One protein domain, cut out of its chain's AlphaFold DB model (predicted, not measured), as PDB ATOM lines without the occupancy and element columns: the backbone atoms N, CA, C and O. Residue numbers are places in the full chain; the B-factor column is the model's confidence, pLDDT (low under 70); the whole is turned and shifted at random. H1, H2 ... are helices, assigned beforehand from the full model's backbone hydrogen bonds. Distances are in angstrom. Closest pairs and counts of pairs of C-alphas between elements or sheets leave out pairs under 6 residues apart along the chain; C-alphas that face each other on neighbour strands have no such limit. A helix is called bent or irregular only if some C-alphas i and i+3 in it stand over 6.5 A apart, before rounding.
ATOM      1  N   ARG A 435      48.858 -24.885  34.920       60.47
ATOM      2  CA  ARG A 435      48.324 -23.510  34.979       60.47
ATOM      3  C   ARG A 435      47.298 -23.181  33.881       60.47
ATOM      4  O   ARG A 435      46.758 -22.080  33.863       60.47
ATOM      5  N   SER A 436      47.031 -24.097  32.947       67.88
ATOM      6  CA  SER A 436      46.036 -23.896  31.896       67.88
ATOM      7  C   SER A 436      44.614 -24.086  32.433       67.88
ATOM      8  O   SER A 436      44.196 -25.189  32.788       67.88
ATOM      9  N   VAL A 437      43.842 -22.998  32.421       70.75
ATOM     10  CA  VAL A 437      42.444 -22.934  32.882       70.75
ATOM     11  C   VAL A 437      41.585 -24.049  32.269       70.75
ATOM     12  O   VAL A 437      40.874 -24.753  32.983       70.75
ATOM     13  N   SER A 438      41.722 -24.300  30.963       67.69
ATOM     14  CA  SER A 438      40.998 -25.360  30.245       67.69
ATOM     15  C   SER A 438      41.241 -26.772  30.795       67.69
ATOM     16  O   SER A 438      40.380 -27.637  30.645       67.69
ATOM     17  N   ARG A 439      42.401 -27.011  31.424       68.31
ATOM     18  CA  ARG A 439      42.810 -28.309  31.976       68.31
ATOM     19  C   ARG A 439      42.401 -28.477  33.437       68.31
ATOM     20  O   ARG A 439      42.008 -29.570  33.826       68.31
ATOM     21  N   LEU A 440      42.364 -27.385  34.206       74.50
ATOM     22  CA  LEU A 440      41.726 -27.368  35.531       74.50
ATOM     23  C   LEU A 440      40.237 -27.742  35.439       74.50
ATOM     24  O   LEU A 440      39.729 -28.471  36.282       74.50
ATOM     25  N   PHE A 441      39.549 -27.327  34.371       75.06
ATOM     26  CA  PHE A 441      38.168 -27.743  34.098       75.06
ATOM     27  C   PHE A 441      38.031 -29.124  33.431       75.06
ATOM     28  O   PHE A 441      36.905 -29.563  33.190       75.06
ATOM     29  N   SER A 442      39.123 -29.821  33.095       77.56
ATOM     30  CA  SER A 442      39.085 -31.146  32.449       77.56
ATOM     31  C   SER A 442      39.466 -32.307  33.368       77.56
ATOM     32  O   SER A 442      39.520 -33.437  32.890       77.56
ATOM     33  N   VAL A 443      39.742 -32.053  34.647       75.75
ATOM     34  CA  VAL A 443      40.196 -33.051  35.627       75.75
ATOM     35  C   VAL A 443      39.412 -32.861  36.938       75.75
ATOM     36  O   VAL A 443      39.080 -31.721  37.272       75.75
ATOM     37  N   PRO A 444      39.098 -33.929  37.701       79.88
ATOM     38  CA  PRO A 444      38.526 -33.790  39.039       79.88
ATOM     39  C   PRO A 444      39.398 -32.940  39.975       79.88
ATOM     40  O   PRO A 444      40.623 -33.033  39.950       79.88
ATOM     41  N   SER A 445      38.769 -32.182  40.876       76.44
ATOM     42  CA  SER A 445      39.474 -31.409  41.910       76.44
ATOM     43  C   SER A 445      40.085 -32.270  43.024       76.44
ATOM     44  O   SER A 445      41.014 -31.824  43.695       76.44
ATOM     45  N   ASN A 446      39.588 -33.496  43.235       80.31
ATOM     46  CA  ASN A 446      40.207 -34.458  44.147       80.31
ATOM     47  C   ASN A 446      41.295 -35.254  43.404       80.31
ATOM     48  O   ASN A 446      41.017 -35.978  42.448       80.31
ATOM     49  N   LEU A 447      42.531 -35.153  43.895       74.44
ATOM     50  CA  LEU A 447      43.692 -35.877  43.385       74.44
ATOM     51  C   LEU A 447      43.469 -37.397  43.312       74.44
ATOM     52  O   LEU A 447      43.839 -38.021  42.323       74.44
ATOM     53  N   GLU A 448      42.829 -38.000  44.315       75.75
ATOM     54  CA  GLU A 448      42.598 -39.451  44.369       75.75
ATOM     55  C   GLU A 448      41.687 -39.931  43.228       75.75
ATOM     56  O   GLU A 448      41.909 -40.991  42.636       75.75
ATOM     57  N   THR A 449      40.680 -39.128  42.865       77.12
ATOM     58  CA  THR A 449      39.771 -39.443  41.754       77.12
ATOM     59  C   THR A 449      40.386 -39.121  40.393       77.12
ATOM     60  O   THR A 449      40.022 -39.763  39.411       77.12
ATOM     61  N   ALA A 450      41.344 -38.191  40.328       73.88
ATOM     62  CA  ALA A 450      42.117 -37.893  39.125       73.88
ATOM     63  C   ALA A 450      43.209 -38.944  38.828       73.88
ATOM     64  O   ALA A 450      43.451 -39.250  37.662       73.88
ATOM     65  N   LEU A 451      43.840 -39.518  39.862       76.00
ATOM     66  CA  LEU A 451      44.826 -40.604  39.737       76.00
ATOM     67  C   LEU A 451      44.177 -41.947  39.360       76.00
ATOM     68  O   LEU A 451      44.789 -42.765  38.676       76.00
ATOM     69  N   SER A 452      42.934 -42.186  39.783       83.69
ATOM     70  CA  SER A 452      42.176 -43.378  39.395       83.69
ATOM     71  C   SER A 452      41.584 -43.222  37.993       83.69
ATOM     72  O   SER A 452      40.596 -42.510  37.805       83.69
ATOM     73  N   LEU A 453      42.136 -43.949  37.012       79.56
ATOM     74  CA  LEU A 453      41.697 -43.905  35.609       79.56
ATOM     75  C   LEU A 453      40.172 -44.048  35.463       79.56
ATOM     76  O   LEU A 453      39.545 -43.248  34.778       79.56
ATOM     77  N   ARG A 454      39.555 -45.009  36.166       82.19
ATOM     78  CA  ARG A 454      38.104 -45.258  36.085       82.19
ATOM     79  C   ARG A 454      37.253 -44.134  36.672       82.19
ATOM     80  O   ARG A 454      36.197 -43.828  36.128       82.19
ATOM     81  N   LEU A 455      37.691 -43.510  37.765       82.50
ATOM     82  CA  LEU A 455      36.959 -42.389  38.365       82.50
ATOM     83  C   LEU A 455      37.123 -41.116  37.522       82.50
ATOM     84  O   LEU A 455      36.153 -40.387  37.321       82.50
ATOM     85  N   CYS A 456      38.314 -40.905  36.961       82.12
ATOM     86  CA  CYS A 456      38.604 -39.808  36.045       82.12
ATOM     87  C   CYS A 456      37.807 -39.934  34.730       82.12
ATOM     88  O   CYS A 456      37.179 -38.965  34.301       82.12
ATOM     89  N   GLU A 457      37.726 -41.135  34.139       84.75
ATOM     90  CA  GLU A 457      36.877 -41.447  32.974       84.75
ATOM     91  C   GLU A 457      35.398 -41.122  33.240       84.75
ATOM     92  O   GLU A 457      34.769 -40.407  32.455       84.75
ATOM     93  N   LEU A 458      34.846 -41.602  34.362       87.81
ATOM     94  CA  LEU A 458      33.449 -41.366  34.747       87.81
ATOM     95  C   LEU A 458      33.153 -39.878  34.979       87.81
ATOM     96  O   LEU A 458      32.120 -39.378  34.528       87.81
ATOM     97  N   TRP A 459      34.065 -39.152  35.629       86.62
ATOM     98  CA  TRP A 459      33.931 -37.711  35.838       86.62
ATOM     99  C   TRP A 459      33.976 -36.940  34.511       86.62
ATOM    100  O   TRP A 459      33.104 -36.109  34.251       86.62
ATOM    101  N   CYS A 460      34.926 -37.266  33.626       83.62
ATOM    102  CA  CYS A 460      35.030 -36.666  32.293       83.62
ATOM    103  C   CYS A 460      33.773 -36.926  31.451       83.62
ATOM    104  O   CYS A 460      33.284 -36.029  30.759       83.62
ATOM    105  N   TYR A 461      33.226 -38.142  31.526       86.62
ATOM    106  CA  TYR A 461      31.982 -38.515  30.861       86.62
ATOM    107  C   TYR A 461      30.791 -37.705  31.391       86.62
ATOM    108  O   TYR A 461      30.067 -37.092  30.603       86.62
ATOM    109  N   HIS A 462      30.632 -37.617  32.716       84.56
ATOM    110  CA  HIS A 462      29.574 -36.825  33.346       84.56
ATOM    111  C   HIS A 462      29.668 -35.338  32.966       84.56
ATOM    112  O   HIS A 462      28.668 -34.735  32.575       84.56
ATOM    113  N   ARG A 463      30.877 -34.755  32.977       85.50
ATOM    114  CA  ARG A 463      31.114 -33.365  32.557       85.50
ATOM    115  C   ARG A 463      30.642 -33.116  31.119       85.50
ATOM    116  O   ARG A 463      29.898 -32.167  30.879       85.50
ATOM    117  N   ARG A 464      30.999 -34.002  30.179       83.56
ATOM    118  CA  ARG A 464      30.567 -33.921  28.768       83.56
ATOM    119  C   ARG A 464      29.049 -34.044  28.607       83.56
ATOM    120  O   ARG A 464      28.479 -33.392  27.734       83.56
ATOM    121  N   LEU A 465      28.379 -34.856  29.429       83.50
ATOM    122  CA  LEU A 465      26.912 -34.927  29.440       83.50
ATOM    123  C   LEU A 465      26.283 -33.616  29.928       83.50
ATOM    124  O   LEU A 465      25.332 -33.140  29.307       83.50
ATOM    125  N   CYS A 466      26.828 -32.994  30.978       81.00
ATOM    126  CA  CYS A 466      26.378 -31.681  31.446       81.00
ATOM    127  C   CYS A 466      26.576 -30.589  30.381       81.00
ATOM    128  O   CYS A 466      25.659 -29.802  30.147       81.00
ATOM    129  N   GLU A 467      27.720 -30.571  29.692       81.06
ATOM    130  CA  GLU A 467      28.003 -29.639  28.590       81.06
ATOM    131  C   GLU A 467      26.985 -29.796  27.445       81.06
ATOM    132  O   GLU A 467      26.382 -28.810  27.017       81.06
ATOM    133  N   LYS A 468      26.704 -31.035  27.017       83.19
ATOM    134  CA  LYS A 468      25.681 -31.331  25.996       83.19
ATOM    135  C   LYS A 468      24.265 -30.951  26.450       83.19
ATOM    136  O   LYS A 468      23.497 -30.404  25.661       83.19
ATOM    137  N   ALA A 469      23.915 -31.186  27.715       77.88
ATOM    138  CA  ALA A 469      22.615 -30.806  28.271       77.88
ATOM    139  C   ALA A 469      22.438 -29.278  28.381       77.88
ATOM    140  O   ALA A 469      21.326 -28.776  28.200       77.88
ATOM    141  N   LEU A 470      23.519 -28.536  28.648       76.62
ATOM    142  CA  LEU A 470      23.528 -27.072  28.658       76.62
ATOM    143  C   LEU A 470      23.409 -26.501  27.236       76.62
ATOM    144  O   LEU A 470      22.638 -25.572  27.014       76.62
ATOM    145  N   GLN A 471      24.140 -27.070  26.272       77.56
ATOM    146  CA  GLN A 471      24.039 -26.698  24.856       77.56
ATOM    147  C   GLN A 471      22.634 -26.950  24.306       77.56
ATOM    148  O   GLN A 471      22.090 -26.079  23.633       77.56
ATOM    149  N   LYS A 472      22.018 -28.090  24.649       75.75
ATOM    150  CA  LYS A 472      20.636 -28.388  24.264       75.75
ATOM    151  C   LYS A 472      19.657 -27.352  24.825       75.75
ATOM    152  O   LYS A 472      18.914 -26.770  24.047       75.75
ATOM    153  N   ARG A 473      19.724 -27.041  26.129       69.69
ATOM    154  CA  ARG A 473      18.893 -25.978  26.729       69.69
ATOM    155  C   ARG A 473      19.071 -24.631  26.027       69.69
ATOM    156  O   ARG A 473      18.080 -24.028  25.649       69.69
ATOM    157  N   LYS A 474      20.311 -24.214  25.744       72.75
ATOM    158  CA  LYS A 474      20.577 -22.977  24.985       72.75
ATOM    159  C   LYS A 474      19.988 -22.983  23.569       72.75
ATOM    160  O   LYS A 474      19.656 -21.916  23.068       72.75
ATOM    161  N   LEU A 475      19.891 -24.144  22.916       70.19
ATOM    162  CA  LEU A 475      19.269 -24.274  21.596       70.19
ATOM    163  C   LEU A 475      17.736 -24.186  21.692       70.19
ATOM    164  O   LEU A 475      17.121 -23.462  20.911       70.19
ATOM    165  N   ASP A 476      17.151 -24.873  22.676       64.31
ATOM    166  CA  ASP A 476      15.710 -24.873  22.952       64.31
ATOM    167  C   ASP A 476      15.236 -23.453  23.356       64.31
ATOM    168  O   ASP A 476      14.273 -22.930  22.794       64.31
ATOM    169  N   ASP A 477      15.979 -22.757  24.228       63.09
ATOM    170  CA  ASP A 477      15.729 -21.354  24.608       63.09
ATOM    171  C   ASP A 477      15.799 -20.400  23.396       63.09
ATOM    172  O   ASP A 477      15.066 -19.408  23.322       63.09
ATOM    173  N   LEU A 478      16.662 -20.688  22.414       62.53
ATOM    174  CA  LEU A 478      16.778 -19.890  21.192       62.53
ATOM    175  C   LEU A 478      15.646 -20.187  20.194       62.53
ATOM    176  O   LEU A 478      15.236 -19.281  19.466       62.53
ATOM    177  N   SER A 479      15.105 -21.411  20.151       58.19
ATOM    178  CA  SER A 479      13.947 -21.722  19.298       58.19
ATOM    179  C   SER A 479      12.681 -21.048  19.831       58.19
ATOM    180  O   SER A 479      11.996 -20.362  19.073       58.19
ATOM    181  N   ILE A 480      12.444 -21.120  21.147       58.16
ATOM    182  CA  ILE A 480      11.292 -20.494  21.820       58.16
ATOM    183  C   ILE A 480      11.247 -18.980  21.552       58.16
ATOM    184  O   ILE A 480      10.186 -18.425  21.263       58.16
ATOM    185  N   ASN A 481      12.400 -18.303  21.575       53.41
ATOM    186  CA  ASN A 481      12.477 -16.872  21.261       53.41
ATOM    187  C   ASN A 481      12.219 -16.556  19.772       53.41
ATOM    188  O   ASN A 481      11.625 -15.521  19.463       53.41
ATOM    189  N   ASN A 482      12.607 -17.435  18.844       53.38
ATOM    190  CA  ASN A 482      12.338 -17.246  17.414       53.38
ATOM    191  C   ASN A 482      10.856 -17.467  17.055       53.38
ATOM    192  O   ASN A 482      10.325 -16.752  16.200       53.38
TER     193      ASN A 482
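Overview. This is residues 435 to 482 of the 619 residues of the protein "Rad21_Rec8_N domain-containing protein" of Schistosoma curassoni (UniProt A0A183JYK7). One long, straight helix, H3, makes the longest axis, and before it the chain makes a hook: the short helix H2 sits at the corner beside the first turns of H3, and the stretch before it leads away to one side. At the far end of that hook residues 435 to 440, with the one-turn helix H1 at 437 to 440, stick out, and so do residues 465 to 482 of H3 at the other end. The printed part has 48 residues, with three named helices in the order H1, H2, H3 and no named strand, and the class is all helix. The whole is only just extended, close to loose, with a radius of gyration of the C-alphas of 14.6 A, and its C-alphas span 46 by 24 by 11 A, a flat outline.

Arrangement. Start at Arg 435 and go on to H1, residues 437 to 440, which touches no helix. A short link of 6 residues leads to H2, residues 447 to 451, and H1 and H2 are apart. A tight link of one residue, Ser 452, then joins H2 to H3, residues 453 to 482. H2 and H3 only just touch, and only at the corner by their link, with 3 pairs of C-alphas within 8 A. Look there for the closest pair, the C-alphas of Ala 450 and Cys 456, 5.0 A apart; H3 touches H2 with residues 455 to 456 alone. H1 and H3 are apart. In H2 and H3 every O i to N i+4 pair is within hydrogen-bond range; H1 is too short for such a pair, and its one O i to N i+3 pair is within range.

Along the chain. Find C-alpha 437 at (42.444, -22.934, 32.882); from there H1 runs to C-alpha 440. H2 begins at C-alpha 447, at (43.692, -35.877, 43.385), and ends at C-alpha 451. H3 begins at C-alpha 453, at (41.697, -43.905, 35.609), and runs 43.6 A to C-alpha 482 at (12.338, -17.246, 17.414). It has 30 residues and is not bent.

Size, cuts and confidence. The two C-alphas farthest apart are those of Glu 448 and Asn 482, at 46.2 A; from Arg 435 to Asn 482, the first and last printed C-alphas, it is 40.5 A. The printed part has no cut, and neither link is long. In the B-factor column you will find a mean pLDDT of 75.1 for the printed part of this predicted model; it is under 70 at residues 435 to 436, 438 to 439, 473 and 476 to 482.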